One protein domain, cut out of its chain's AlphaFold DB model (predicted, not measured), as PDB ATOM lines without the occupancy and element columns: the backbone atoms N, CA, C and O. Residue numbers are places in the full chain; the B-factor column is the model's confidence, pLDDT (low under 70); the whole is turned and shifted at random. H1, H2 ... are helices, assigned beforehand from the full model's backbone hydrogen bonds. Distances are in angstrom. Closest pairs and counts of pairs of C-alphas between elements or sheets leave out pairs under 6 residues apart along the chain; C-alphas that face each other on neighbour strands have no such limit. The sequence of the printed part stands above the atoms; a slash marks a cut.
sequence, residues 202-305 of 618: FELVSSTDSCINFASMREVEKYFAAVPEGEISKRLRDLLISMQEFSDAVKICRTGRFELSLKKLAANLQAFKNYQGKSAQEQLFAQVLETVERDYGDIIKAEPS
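Overview. This is residues 202 to 305 of the 618 residues of an uncharacterized protein of Anaerovibrio slackiae (UniProt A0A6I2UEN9). The long hairpin of H3 and H4 makes one side of a five-helix body; H1 and H5, side by side, make the other, and short H2 folds back from H1 toward H3. The printed 104 residues, all helix in class with H1 to H5 in chain order, are compact: radius of gyration of the C-alphas 13.0 A, spans 35 by 24 by 23 A.

Arrangement. H4, residues 255 to 274, touches H3, residues 234 to 252, in a hairpin, closest C-alphas Ser 242 and Leu 265, 5.0 A, a shallow tilt of 24 degrees. H5, residues 280 to 296, touches H1, residues 202 to 214, closest C-alphas Ile 212 and Val 292, 5.8 A. H1 and H2, residues 218 to 225, form a hairpin, closest C-alphas Ser 207 and Glu 219, 5.0 A. Every O i to N i+4 pair is within hydrogen-bond range in H2 and H3, but 6 of 9 in H1, 14 of 16 in H4 and 11 of 13 in H5.

Along the chain. H4 spans 29.8 A, H3 27.0 A, H5 24.4 A, H1 18.8 A and H2 10.3 A. C-alpha 202 is at (53.989, 7.712, -36.133), C-alpha 296 at (56.338, -6.693, -52.808).

Size, cuts and confidence. The printed part has no cut and no long link; residues 256 and 302 are under 70 in pLDDT.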
ATOM      1  N   PHE A 202      52.562   8.051 -36.099       76.31
ATOM      2  CA  PHE A 202      53.989   7.712 -36.133       76.31
ATOM      3  C   PHE A 202      54.225   6.232 -35.832       76.31
ATOM      4  O   PHE A 202      55.060   5.590 -36.471       76.31
ATOM      5  N   GLU A 203      53.451   5.664 -34.905       77.69
ATOM      6  CA  GLU A 203      53.535   4.238 -34.600       77.69
ATOM      7  C   GLU A 203      53.169   3.381 -35.808       77.69
ATOM      8  O   GLU A 203      53.913   2.459 -36.127       77.69
ATOM      9  N   LEU A 204      52.094   3.709 -36.524       83.06
ATOM     10  CA  LEU A 204      51.686   2.968 -37.717       83.06
ATOM     11  C   LEU A 204      52.744   3.023 -38.832       83.06
ATOM     12  O   LEU A 204      53.046   1.996 -39.444       83.06
ATOM     13  N   VAL A 205      53.338   4.198 -39.064       78.81
ATOM     14  CA  VAL A 205      54.427   4.360 -40.041       78.81
ATOM     15  C   VAL A 205      55.614   3.478 -39.650       78.81
ATOM     16  O   VAL A 205      56.000   2.609 -40.430       78.81
ATOM     17  N   SER A 206      56.111   3.598 -38.414       75.75
ATOM     18  CA  SER A 206      57.240   2.784 -37.927       75.75
ATOM     19  C   SER A 206      56.946   1.275 -37.911       75.75
ATOM     20  O   SER A 206      57.817   0.452 -38.182       75.75
ATOM     21  N   SER A 207      55.693   0.886 -37.656       75.88
ATOM     22  CA  SER A 207      55.257  -0.515 -37.679       75.88
ATOM     23  C   SER A 207      55.341  -1.121 -39.078       75.88
ATOM     24  O   SER A 207      55.550  -2.326 -39.226       75.88
ATOM     25  N   THR A 208      55.206  -0.294 -40.115       76.19
ATOM     26  CA  THR A 208      55.241  -0.761 -41.501       76.19
ATOM     27  C   THR A 208      56.668  -1.012 -41.991       76.19
ATOM     28  O   THR A 208      56.869  -1.889 -42.830       76.19
ATOM     29  N   ASP A 209      57.682  -0.381 -41.391       76.44
ATOM     30  CA  ASP A 209      59.091  -0.697 -41.677       76.44
ATOM     31  C   ASP A 209      59.422  -2.160 -41.347       76.44
ATOM     32  O   ASP A 209      60.156  -2.829 -42.078       76.44
ATOM     33  N   SER A 210      58.829  -2.700 -40.277       74.56
ATOM     34  CA  SER A 210      58.982  -4.117 -39.913       74.56
ATOM     35  C   SER A 210      58.342  -5.055 -40.941       74.56
ATOM     36  O   SER A 210      58.841  -6.157 -41.188       74.56
ATOM     37  N   CYS A 211      57.255  -4.613 -41.575       75.38
ATOM     38  CA  CYS A 211      56.614  -5.334 -42.665       75.38
ATOM     39  C   CYS A 211      57.494  -5.330 -43.922       75.38
ATOM     40  O   CYS A 211      57.706  -6.389 -44.513       75.38
ATOM     41  N   ILE A 212      58.046  -4.174 -44.297       78.38
ATOM     42  CA  ILE A 212      58.915  -4.033 -45.472       78.38
ATOM     43  C   ILE A 212      60.172  -4.895 -45.318       78.38
ATOM     44  O   ILE A 212      60.530  -5.636 -46.231       78.38
ATOM     45  N   ASN A 213      60.821  -4.850 -44.154       77.62
ATOM     46  CA  ASN A 213      62.133  -5.475 -43.980       77.62
ATOM     47  C   ASN A 213      62.071  -6.950 -43.565       77.62
ATOM     48  O   ASN A 213      62.923  -7.730 -43.976       77.62
ATOM     49  N   PHE A 214      61.067  -7.358 -42.782       77.81
ATOM     50  CA  PHE A 214      61.051  -8.686 -42.148       77.81
ATOM     51  C   PHE A 214      59.800  -9.508 -42.454       77.81
ATOM     52  O   PHE A 214      59.579 -10.540 -41.816       77.81
ATOM     53  N   ALA A 215      58.945  -9.045 -43.374       77.94
ATOM     54  CA  ALA A 215      57.635  -9.646 -43.633       77.94
ATOM     55  C   ALA A 215      56.831  -9.885 -42.342       77.94
ATOM     56  O   ALA A 215      56.072 -10.848 -42.233       77.94
ATOM     57  N   SER A 216      57.026  -9.027 -41.333       80.50
ATOM     58  CA  SER A 216      56.418  -9.150 -40.010       80.50
ATOM     59  C   SER A 216      55.320  -8.114 -39.830       80.50
ATOM     60  O   SER A 216      55.539  -6.924 -40.035       80.50
ATOM     61  N   MET A 217      54.150  -8.578 -39.401       77.56
ATOM     62  CA  MET A 217      52.941  -7.754 -39.262       77.56
ATOM     63  C   MET A 217      52.566  -7.479 -37.813       77.56
ATOM     64  O   MET A 217      51.588  -6.792 -37.545       77.56
ATOM     65  N   ARG A 218      53.369  -7.983 -36.872       79.56
ATOM     66  CA  ARG A 218      53.072  -7.955 -35.439       79.56
ATOM     67  C   ARG A 218      52.787  -6.546 -34.918       79.56
ATOM     68  O   ARG A 218      51.854  -6.360 -34.147       79.56
ATOM     69  N   GLU A 219      53.564  -5.556 -35.350       79.00
ATOM     70  CA  GLU A 219      53.388  -4.174 -34.890       79.00
ATOM     71  C   GLU A 219      52.157  -3.506 -35.520       79.00
ATOM     72  O   GLU A 219      51.439  -2.773 -34.844       79.00
ATOM     73  N   VAL A 220      51.836  -3.833 -36.778       85.19
ATOM     74  CA  VAL A 220      50.601  -3.377 -37.443       85.19
ATOM     75  C   VAL A 220      49.368  -4.007 -36.782       85.19
ATOM     76  O   VAL A 220      48.379  -3.323 -36.528       85.19
ATOM     77  N   GLU A 221      49.428  -5.294 -36.435       83.81
ATOM     78  CA  GLU A 221      48.377  -5.981 -35.675       83.81
ATOM     79  C   GLU A 221      48.191  -5.357 -34.289       83.81
ATOM     80  O   GLU A 221      47.064  -5.056 -33.899       83.81
ATOM     81  N   LYS A 222      49.288  -5.101 -33.563       80.75
ATOM     82  CA  LYS A 222      49.260  -4.447 -32.246       80.75
ATOM     83  C   LYS A 222      48.642  -3.050 -32.325       80.75
ATOM     84  O   LYS A 222      47.852  -2.689 -31.456       80.75
ATOM     85  N   TYR A 223      48.957  -2.295 -33.375       85.06
ATOM     86  CA  TYR A 223      48.352  -0.993 -33.636       85.06
ATOM     87  C   TYR A 223      46.828  -1.092 -33.785       85.06
ATOM     88  O   TYR A 223      46.087  -0.392 -33.093       85.06
ATOM     89  N   PHE A 224      46.348  -1.985 -34.656       86.19
ATOM     90  CA  PHE A 224      44.915  -2.127 -34.909       86.19
ATOM     91  C   PHE A 224      44.158  -2.827 -33.776       86.19
ATOM     92  O   PHE A 224      42.969  -2.579 -33.621       86.19
ATOM     93  N   ALA A 225      44.821  -3.615 -32.927       82.12
ATOM     94  CA  ALA A 225      44.211  -4.181 -31.723       82.12
ATOM     95  C   ALA A 225      43.770  -3.106 -30.709       82.12
ATOM     96  O   ALA A 225      42.843  -3.332 -29.936       82.12
ATOM     97  N   ALA A 226      44.408  -1.929 -30.726       77.06
ATOM     98  CA  ALA A 226      44.041  -0.784 -29.891       77.06
ATOM     99  C   ALA A 226      42.958   0.120 -30.523       77.06
ATOM    100  O   ALA A 226      42.567   1.131 -29.930       77.06
ATOM    101  N   VAL A 227      42.494  -0.198 -31.736       79.88
ATOM    102  CA  VAL A 227      41.399   0.509 -32.408       79.88
ATOM    103  C   VAL A 227      40.076  -0.183 -32.047       79.88
ATOM    104  O   VAL A 227      39.999  -1.410 -32.133       79.88
ATOM    105  N   PRO A 228      39.023   0.555 -31.640       78.06
ATOM    106  CA  PRO A 228      37.729  -0.046 -31.325       78.06
ATOM    107  C   PRO A 228      37.197  -0.902 -32.478       78.06
ATOM    108  O   PRO A 228      37.241  -0.491 -33.635       78.06
ATOM    109  N   GLU A 229      36.637  -2.076 -32.177       73.25
ATOM    110  CA  GLU A 229      36.258  -3.049 -33.212       73.25
ATOM    111  C   GLU A 229      35.257  -2.482 -34.242       73.25
ATOM    112  O   GLU A 229      35.332  -2.802 -35.429       73.25
ATOM    113  N   GLY A 230      34.357  -1.589 -33.816       74.38
ATOM    114  CA  GLY A 230      33.399  -0.905 -34.695       74.38
ATOM    115  C   GLY A 230      34.023   0.077 -35.697       74.38
ATOM    116  O   GLY A 230      33.361   0.453 -36.659       74.38
ATOM    117  N   GLU A 231      35.285   0.464 -35.503       78.44
ATOM    118  CA  GLU A 231      36.033   1.382 -36.375       78.44
ATOM    119  C   GLU A 231      36.934   0.650 -37.386       78.44
ATOM    120  O   GLU A 231      37.516   1.283 -38.269       78.44
ATOM    121  N   ILE A 232      37.033  -0.682 -37.283       88.44
ATOM    122  CA  ILE A 232      37.817  -1.530 -38.189       88.44
ATOM    123  C   ILE A 232      36.876  -2.189 -39.192       88.44
ATOM    124  O   ILE A 232      36.067  -3.059 -38.838       88.44
ATOM    125  N   SER A 233      37.016  -1.836 -40.470       92.75
ATOM    126  CA  SER A 233      36.230  -2.437 -41.540       92.75
ATOM    127  C   SER A 233      36.538  -3.926 -41.686       92.75
ATOM    128  O   SER A 233      37.660  -4.392 -41.477       92.75
ATOM    129  N   LYS A 234      35.547  -4.698 -42.145       93.31
ATOM    130  CA  LYS A 234      35.762  -6.109 -42.499       93.31
ATOM    131  C   LYS A 234      36.911  -6.274 -43.508       93.31
ATOM    132  O   LYS A 234      37.679  -7.220 -43.406       93.31
ATOM    133  N   ARG A 235      37.048  -5.337 -44.454       94.88
ATOM    134  CA  ARG A 235      38.091  -5.377 -45.492       94.88
ATOM    135  C   ARG A 235      39.491  -5.255 -44.906       94.88
ATOM    136  O   ARG A 235      40.371  -5.993 -45.335       94.88
ATOM    137  N   LEU A 236      39.678  -4.381 -43.918       92.88
ATOM    138  CA  LEU A 236      40.941  -4.306 -43.192       92.88
ATOM    139  C   LEU A 236      41.203  -5.596 -42.407       92.88
ATOM    140  O   LEU A 236      42.306  -6.125 -42.481       92.88
ATOM    141  N   ARG A 237      40.202  -6.156 -41.715       91.69
ATOM    142  CA  ARG A 237      40.373  -7.422 -40.970       91.69
ATOM    143  C   ARG A 237      40.808  -8.573 -41.879       91.69
ATOM    144  O   ARG A 237      41.771  -9.265 -41.564       91.69
ATOM    145  N   ASP A 238      40.135  -8.746 -43.016       94.06
ATOM    146  CA  ASP A 238      40.460  -9.789 -43.998       94.06
ATOM    147  C   ASP A 238      41.896  -9.617 -44.542       94.06
ATOM    148  O   ASP A 238      42.623 -10.601 -44.737       94.06
ATOM    149  N   LEU A 239      42.325  -8.366 -44.752       92.25
ATOM    150  CA  LEU A 239      43.690  -8.029 -45.149       92.25
ATOM    151  C   LEU A 239      44.706  -8.377 -44.052       92.25
ATOM    152  O   LEU A 239      45.656  -9.098 -44.349       92.25
ATOM    153  N   LEU A 240      44.495  -7.940 -42.805       90.38
ATOM    154  CA  LEU A 240      45.397  -8.225 -41.679       90.38
ATOM    155  C   LEU A 240      45.585  -9.736 -41.473       90.38
ATOM    156  O   LEU A 240      46.716 -10.199 -41.358       90.38
ATOM    157  N   ILE A 241      44.504 -10.522 -41.543       91.50
ATOM    158  CA  ILE A 241      44.569 -11.993 -41.460       91.50
ATOM    159  C   ILE A 241      45.429 -12.574 -42.590       91.50
ATOM    160  O   ILE A 241      46.251 -13.458 -42.368       91.50
ATOM    161  N   SER A 242      45.262 -12.086 -43.819       90.88
ATOM    162  CA  SER A 242      46.013 -12.608 -44.973       90.88
ATOM    163  C   SER A 242      47.486 -12.208 -44.932       90.88
ATOM    164  O   SER A 242      48.350 -12.979 -45.343       90.88
ATOM    165  N   MET A 243      47.775 -11.015 -44.409       87.50
ATOM    166  CA  MET A 243      49.129 -10.541 -44.134       87.50
ATOM    167  C   MET A 243      49.808 -11.409 -43.062       87.50
ATOM    168  O   MET A 243      50.971 -11.777 -43.235       87.50
ATOM    169  N   GLN A 244      49.082 -11.800 -42.010       87.94
ATOM    170  CA  GLN A 244      49.566 -12.719 -40.978       87.94
ATOM    171  C   GLN A 244      49.850 -14.117 -41.541       87.94
ATOM    172  O   GLN A 244      50.953 -14.637 -41.390       87.94
ATOM    173  N   GLU A 245      48.897 -14.699 -42.273       89.25
ATOM    174  CA  GLU A 245      49.067 -16.008 -42.916       89.25
ATOM    175  C   GLU A 245      50.252 -16.029 -43.892       89.25
ATOM    176  O   GLU A 245      50.963 -17.032 -43.995       89.25
ATOM    177  N   PHE A 246      50.482 -14.925 -44.608       87.94
ATOM    178  CA  PHE A 246      51.659 -14.763 -45.452       87.94
ATOM    179  C   PHE A 246      52.949 -14.691 -44.621       87.94
ATOM    180  O   PHE A 246      53.887 -15.434 -44.911       87.94
ATOM    181  N   SER A 247      52.983 -13.879 -43.556       87.75
ATOM    182  CA  SER A 247      54.119 -13.796 -42.621       87.75
ATOM    183  C   SER A 247      54.501 -15.173 -42.068       87.75
ATOM    184  O   SER A 247      55.673 -15.555 -42.082       87.75
ATOM    185  N   ASP A 248      53.513 -15.960 -41.648       87.44
ATOM    186  CA  ASP A 248      53.718 -17.309 -41.118       87.44
ATOM    187  C   ASP A 248      54.210 -18.285 -42.193       87.44
ATOM    188  O   ASP A 248      55.082 -19.120 -41.931       87.44
ATOM    189  N   ALA A 249      53.688 -18.177 -43.419       87.06
ATOM    190  CA  ALA A 249      54.146 -18.986 -44.543       87.06
ATOM    191  C   ALA A 249      55.622 -18.715 -44.885       87.06
ATOM    192  O   ALA A 249      56.353 -19.673 -45.150       87.06
ATOM    193  N   VAL A 250      56.062 -17.451 -44.825       86.19
ATOM    194  CA  VAL A 250      57.470 -17.054 -45.002       86.19
ATOM    195  C   VAL A 250      58.334 -17.615 -43.873       86.19
ATOM    196  O   VAL A 250      59.321 -18.298 -44.144       86.19
ATOM    197  N   LYS A 251      57.945 -17.393 -42.611       86.06
ATOM    198  CA  LYS A 251      58.725 -17.815 -41.433       86.06
ATOM    199  C   LYS A 251      58.930 -19.326 -41.361       86.06
ATOM    200  O   LYS A 251      60.038 -19.776 -41.093       86.06
ATOM    201  N   ILE A 252      57.874 -20.106 -41.596       82.50
ATOM    202  CA  ILE A 252      57.916 -21.576 -41.487       82.50
ATOM    203  C   ILE A 252      58.412 -22.219 -42.797       82.50
ATOM    204  O   ILE A 252      58.764 -23.393 -42.809       82.50
ATOM    205  N   CYS A 253      58.440 -21.470 -43.904       80.19
ATOM    206  CA  CYS A 253      58.784 -21.962 -45.241       80.19
ATOM    207  C   CYS A 253      57.931 -23.167 -45.686       80.19
ATOM    208  O   CYS A 253      58.421 -24.173 -46.192       80.19
ATOM    209  N   ARG A 254      56.606 -23.083 -45.506       72.00
ATOM    210  CA  ARG A 254      55.687 -24.110 -46.031       72.00
ATOM    211  C   ARG A 254      55.449 -23.861 -47.514       72.00
ATOM    212  O   ARG A 254      54.505 -23.152 -47.865       72.00
ATOM    213  N   THR A 255      56.274 -24.460 -48.366       71.56
ATOM    214  CA  THR A 255      56.304 -24.223 -49.821       71.56
ATOM    215  C   THR A 255      54.915 -24.317 -50.471       71.56
ATOM    216  O   THR A 255      54.495 -23.392 -51.162       71.56
ATOM    217  N   GLY A 256      54.112 -25.331 -50.131       69.94
ATOM    218  CA  GLY A 256      52.731 -25.468 -50.628       69.94
ATOM    219  C   GLY A 256      51.717 -24.425 -50.119       69.94
ATOM    220  O   GLY A 256      50.674 -24.233 -50.740       69.94
ATOM    221  N   ARG A 257      51.984 -23.738 -48.997       78.25
ATOM    222  CA  ARG A 257      51.117 -22.664 -48.466       78.25
ATOM    223  C   ARG A 257      51.538 -21.272 -48.926       78.25
ATOM    224  O   ARG A 257      50.703 -20.375 -48.888       78.25
ATOM    225  N   PHE A 258      52.783 -21.103 -49.366       80.94
ATOM    226  CA  PHE A 258      53.345 -19.811 -49.761       80.94
ATOM    227  C   PHE A 258      52.616 -19.204 -50.970       80.94
ATOM    228  O   PHE A 258      52.200 -18.050 -50.940       80.94
ATOM    229  N   GLU A 259      52.390 -19.994 -52.027       81.62
ATOM    230  CA  GLU A 259      51.650 -19.530 -53.213       81.62
ATOM    231  C   GLU A 259      50.188 -19.181 -52.876       81.62
ATOM    232  O   GLU A 259      49.644 -18.191 -53.364       81.62
ATOM    233  N   LEU A 260      49.545 -19.986 -52.021       84.94
ATOM    234  CA  LEU A 260      48.156 -19.774 -51.605       84.94
ATOM    235  C   LEU A 260      48.002 -18.514 -50.745       84.94
ATOM    236  O   LEU A 260      47.068 -17.739 -50.971       84.94
ATOM    237  N   SER A 261      48.907 -18.292 -49.788       89.06
ATOM    238  CA  SER A 261      48.878 -17.104 -48.931       89.06
ATOM    239  C   SER A 261      49.140 -15.831 -49.735       89.06
ATOM    240  O   SER A 261      48.429 -14.848 -49.537       89.06
ATOM    241  N   LEU A 262      50.051 -15.864 -50.716       87.38
ATOM    242  CA  LEU A 262      50.274 -14.742 -51.634       87.38
ATOM    243  C   LEU A 262      49.035 -14.380 -52.451       87.38
ATOM    244  O   LEU A 262      48.669 -13.207 -52.526       87.38
ATOM    245  N   LYS A 263      48.355 -15.372 -53.036       87.38
ATOM    246  CA  LYS A 263      47.122 -15.132 -53.806       87.38
ATOM    247  C   LYS A 263      46.028 -14.511 -52.942       87.38
ATOM    248  O   LYS A 263      45.364 -13.564 -53.364       87.38
ATOM    249  N   LYS A 264      45.854 -15.022 -51.720       90.38
ATOM    250  CA  LYS A 264      44.878 -14.490 -50.761       90.38
ATOM    251  C   LYS A 264      45.233 -13.063 -50.329       90.38
ATOM    252  O   LYS A 264      44.350 -12.206 -50.292       90.38
ATOM    253  N   LEU A 265      46.514 -12.798 -50.069       90.25
ATOM    254  CA  LEU A 265      47.025 -11.467 -49.753       90.25
ATOM    255  C   LEU A 265      46.751 -10.480 -50.895       90.25
ATOM    256  O   LEU A 265      46.176  -9.427 -50.642       90.25
ATOM    257  N   ALA A 266      47.074 -10.836 -52.141       88.88
ATOM    258  CA  ALA A 266      46.828  -9.985 -53.306       88.88
ATOM    259  C   ALA A 266      45.337  -9.633 -53.469       88.88
ATOM    260  O   ALA A 266      44.987  -8.469 -53.670       88.88
ATOM    261  N   ALA A 267      44.448 -10.620 -53.314       90.75
ATOM    262  CA  ALA A 267      43.006 -10.407 -53.414       90.75
ATOM    263  C   ALA A 267      42.470  -9.470 -52.316       90.75
ATOM    264  O   ALA A 267      41.723  -8.531 -52.603       90.75
ATOM    265  N   ASN A 268      42.865  -9.692 -51.059       92.94
ATOM    266  CA  ASN A 268      42.393  -8.877 -49.937       92.94
ATOM    267  C   ASN A 268      43.022  -7.482 -49.913       92.94
ATOM    268  O   ASN A 268      42.341  -6.520 -49.554       92.94
ATOM    269  N   LEU A 269      44.263  -7.347 -50.385       90.38
ATOM    270  CA  LEU A 269      44.899  -6.053 -50.615       90.38
ATOM    271  C   LEU A 269      44.085  -5.222 -51.610       90.38
ATOM    272  O   LEU A 269      43.703  -4.091 -51.310       90.38
ATOM    273  N   GLN A 270      43.747  -5.799 -52.764       89.94
ATOM    274  CA  GLN A 270      42.949  -5.112 -53.777       89.94
ATOM    275  C   GLN A 270      41.544  -4.761 -53.259       89.94
ATOM    276  O   GLN A 270      41.046  -3.656 -53.493       89.94
ATOM    277  N   ALA A 271      40.912  -5.667 -52.506       93.12
ATOM    278  CA  ALA A 271      39.605  -5.427 -51.897       93.12
ATOM    279  C   ALA A 271      39.634  -4.279 -50.874       93.12
ATOM    280  O   ALA A 271      38.718  -3.453 -50.855       93.12
ATOM    281  N   PHE A 272      40.680  -4.200 -50.046       93.81
ATOM    282  CA  PHE A 272      40.873  -3.099 -49.109       93.81
ATOM    283  C   PHE A 272      41.151  -1.780 -49.837       93.81
ATOM    284  O   PHE A 272      40.522  -0.770 -49.523       93.81
ATOM    285  N   LYS A 273      42.002  -1.767 -50.872       89.62
ATOM    286  CA  LYS A 273      42.277  -0.554 -51.667       89.62
ATOM    287  C   LYS A 273      41.006   0.035 -52.277       89.62
ATOM    288  O   LYS A 273      40.750   1.224 -52.103       89.62
ATOM    289  N   ASN A 274      40.158  -0.797 -52.871       91.81
ATOM    290  CA  ASN A 274      38.938  -0.338 -53.542       91.81
ATOM    291  C   ASN A 274      37.808   0.071 -52.580       91.81
ATOM    292  O   ASN A 274      36.836   0.705 -52.999       91.81
ATOM    293  N   TYR A 275      37.915  -0.276 -51.297       94.56
ATOM    294  CA  TYR A 275      36.912   0.055 -50.291       94.56
ATOM    295  C   TYR A 275      36.844   1.570 -50.036       94.56
ATOM    296  O   TYR A 275      37.830   2.172 -49.623       94.56
ATOM    297  N   GLN A 276      35.688   2.194 -50.264       91.88
ATOM    298  CA  GLN A 276      35.521   3.651 -50.114       91.88
ATOM    299  C   GLN A 276      35.202   4.087 -48.674       91.88
ATOM    300  O   GLN A 276      35.458   5.226 -48.306       91.88
ATOM    301  N   GLY A 277      34.676   3.188 -47.836       91.19
ATOM    302  CA  GLY A 277      34.251   3.498 -46.463       91.19
ATOM    303  C   GLY A 277      35.377   3.467 -45.428       91.19
ATOM    304  O   GLY A 277      35.136   3.017 -44.309       91.19
ATOM    305  N   LYS A 278      36.602   3.853 -45.811       90.56
ATOM    306  CA  LYS A 278      37.771   3.799 -44.925       90.56
ATOM    307  C   LYS A 278      37.680   4.847 -43.817       90.56
ATOM    308  O   LYS A 278      37.448   6.020 -44.116       90.56
ATOM    309  N   SER A 279      37.939   4.447 -42.573       88.19
ATOM    310  CA  SER A 279      38.186   5.390 -41.470       88.19
ATOM    311  C   SER A 279      39.470   6.204 -41.704       88.19
ATOM    312  O   SER A 279      40.270   5.876 -42.581       88.19
ATOM    313  N   ALA A 280      39.707   7.263 -40.924       84.00
ATOM    314  CA  ALA A 280      40.928   8.069 -41.052       84.00
ATOM    315  C   ALA A 280      42.207   7.229 -40.841       84.00
ATOM    316  O   ALA A 280      43.191   7.389 -41.561       84.00
ATOM    317  N   GLN A 281      42.173   6.284 -39.900       83.69
ATOM    318  CA  GLN A 281      43.260   5.347 -39.617       83.69
ATOM    319  C   GLN A 281      43.463   4.357 -40.771       83.69
ATOM    320  O   GLN A 281      44.595   4.070 -41.152       83.69
ATOM    321  N   GLU A 282      42.375   3.871 -41.377       89.31
ATOM    322  CA  GLU A 282      42.444   3.012 -42.564       89.31
ATOM    323  C   GLU A 282      42.964   3.759 -43.798       89.31
ATOM    324  O   GLU A 282      43.670   3.166 -44.611       89.31
ATOM    325  N   GLN A 283      42.646   5.049 -43.946       89.12
ATOM    326  CA  GLN A 283      43.202   5.892 -45.010       89.12
ATOM    327  C   GLN A 283      44.707   6.087 -44.834       89.12
ATOM    328  O   GLN A 283      45.452   5.930 -45.800       89.12
ATOM    329  N   LEU A 284      45.162   6.360 -43.607       85.62
ATOM    330  CA  LEU A 284      46.588   6.436 -43.306       85.62
ATOM    331  C   LEU A 284      47.284   5.104 -43.604       85.62
ATOM    332  O   LEU A 284      48.295   5.084 -44.299       85.62
ATOM    333  N   PHE A 285      46.720   3.981 -43.150       87.56
ATOM    334  CA  PHE A 285      47.292   2.669 -43.440       87.56
ATOM    335  C   PHE A 285      47.346   2.380 -44.938       87.56
ATOM    336  O   PHE A 285      48.359   1.886 -45.415       87.56
ATOM    337  N   ALA A 286      46.308   2.745 -45.696       89.38
ATOM    338  CA  ALA A 286      46.310   2.598 -47.147       89.38
ATOM    339  C   ALA A 286      47.471   3.359 -47.811       89.38
ATOM    340  O   ALA A 286      48.086   2.806 -48.716       89.38
ATOM    341  N   GLN A 287      47.818   4.563 -47.336       85.38
ATOM    342  CA  GLN A 287      48.972   5.316 -47.850       85.38
ATOM    343  C   GLN A 287      50.301   4.609 -47.570       85.38
ATOM    344  O   GLN A 287      51.154   4.510 -48.449       85.38
ATOM    345  N   VAL A 288      50.493   4.088 -46.355       81.94
ATOM    346  CA  VAL A 288      51.744   3.391 -46.014       81.94
ATOM    347  C   VAL A 288      51.839   2.045 -46.750       81.94
ATOM    348  O   VAL A 288      52.911   1.649 -47.213       81.94
ATOM    349  N   LEU A 289      50.703   1.379 -46.955       83.12
ATOM    350  CA  LEU A 289      50.593   0.106 -47.662       83.12
ATOM    351  C   LEU A 289      50.989   0.194 -49.143       83.12
ATOM    352  O   LEU A 289      51.487  -0.789 -49.683       83.12
ATOM    353  N   GLU A 290      50.859   1.357 -49.789       83.06
ATOM    354  CA  GLU A 290      51.386   1.569 -51.149       83.06
ATOM    355  C   GLU A 290      52.908   1.362 -51.223       83.06
ATOM    356  O   GLU A 290      53.438   0.921 -52.244       83.06
ATOM    357  N   THR A 291      53.628   1.647 -50.133       79.44
ATOM    358  CA  THR A 291      55.077   1.417 -50.062       79.44
ATOM    359  C   THR A 291      55.389  -0.070 -49.942       79.44
ATOM    360  O   THR A 291      56.269  -0.564 -50.645       79.44
ATOM    361  N   VAL A 292      54.620  -0.796 -49.124       77.31
ATOM    362  CA  VAL A 292      54.708  -2.261 -49.018       77.31
ATOM    363  C   VAL A 292      54.397  -2.909 -50.366       77.31
ATOM    364  O   VAL A 292      55.125  -3.779 -50.818       77.31
ATOM    365  N   GLU A 293      53.357  -2.459 -51.063       79.69
ATOM    366  CA  GLU A 293      52.991  -2.990 -52.378       79.69
ATOM    367  C   GLU A 293      54.098  -2.788 -53.412       79.69
ATOM    368  O   GLU A 293      54.391  -3.708 -54.169       79.69
ATOM    369  N   ARG A 294      54.750  -1.619 -53.431       82.19
ATOM    370  CA  ARG A 294      55.878  -1.366 -54.339       82.19
ATOM    371  C   ARG A 294      57.033  -2.334 -54.087       82.19
ATOM    372  O   ARG A 294      57.626  -2.841 -55.031       82.19
ATOM    373  N   ASP A 295      57.330  -2.587 -52.822       81.62
ATOM    374  CA  ASP A 295      58.413  -3.465 -52.391       81.62
ATOM    375  C   ASP A 295      58.104  -4.962 -52.628       81.62
ATOM    376  O   ASP A 295      58.988  -5.760 -52.940       81.62
ATOM    377  N   TYR A 296      56.827  -5.334 -52.572       83.56
ATOM    378  CA  TYR A 296      56.338  -6.693 -52.808       83.56
ATOM    379  C   TYR A 296      55.784  -6.903 -54.229       83.56
ATOM    380  O   TYR A 296      55.250  -7.974 -54.533       83.56
ATOM    381  N   GLY A 297      55.894  -5.903 -55.107       79.00
ATOM    382  CA  GLY A 297      55.203  -5.858 -56.401       79.00
ATOM    383  C   GLY A 297      55.558  -7.010 -57.343       79.00
ATOM    384  O   GLY A 297      54.726  -7.439 -58.140       79.00
ATOM    385  N   ASP A 298      56.756  -7.581 -57.193       80.31
ATOM    386  CA  ASP A 298      57.196  -8.752 -57.956       80.31
ATOM    387  C   ASP A 298      56.335 -10.000 -57.659       80.31
ATOM    388  O   ASP A 298      56.166 -10.852 -58.540       80.31
ATOM    389  N   ILE A 299      55.761 -10.100 -56.450       84.94
ATOM    390  CA  ILE A 299      55.088 -11.306 -55.936       84.94
ATOM    391  C   ILE A 299      53.616 -11.107 -55.544       84.94
ATOM    392  O   ILE A 299      52.858 -12.075 -55.539       84.94
ATOM    393  N   ILE A 300      53.170  -9.880 -55.253       82.94
ATOM    394  CA  ILE A 300      51.752  -9.583 -54.993       82.94
ATOM    395  C   ILE A 300      51.046  -9.322 -56.327       82.94
ATOM    396  O   ILE A 300      50.764  -8.196 -56.724       82.94
ATOM    397  N   LYS A 301      50.759 -10.409 -57.042       79.06
ATOM    398  CA  LYS A 301      49.975 -10.423 -58.283       79.06
ATOM    399  C   LYS A 301      49.094 -11.667 -58.336       79.06
ATOM    400  O   LYS A 301      49.259 -12.577 -57.529       79.06
ATOM    401  N   ALA A 302      48.141 -11.708 -59.268       69.25
ATOM    402  CA  ALA A 302      47.177 -12.811 -59.363       69.25
ATOM    403  C   ALA A 302      47.860 -14.185 -59.528       69.25
ATOM    404  O   ALA A 302      47.430 -15.177 -58.937       69.25
ATOM    405  N   GLU A 303      48.956 -14.224 -60.291       77.06
ATOM    406  CA  GLU A 303      49.760 -15.424 -60.522       77.06
ATOM    407  C   GLU A 303      51.255 -15.099 -60.377       77.06
ATOM    408  O   GLU A 303      51.907 -14.701 -61.345       77.06
ATOM    409  N   PRO A 304      51.820 -15.206 -59.161       78.44
ATOM    410  CA  PRO A 304      53.251 -15.034 -58.971       78.44
ATOM    411  C   PRO A 304      54.020 -16.224 -59.549       78.44
ATOM    412  O   PRO A 304      53.659 -17.380 -59.323       78.44
ATOM    413  N   SER A 305      55.098 -15.946 -60.288       87.50
ATOM    414  CA  SER A 305      56.023 -16.988 -60.735       87.50
ATOM    415  C   SER A 305      56.843 -17.491 -59.550       87.50
ATOM    416  O   SER A 305      57.304 -16.700 -58.727       87.50
TER     417      SER A 305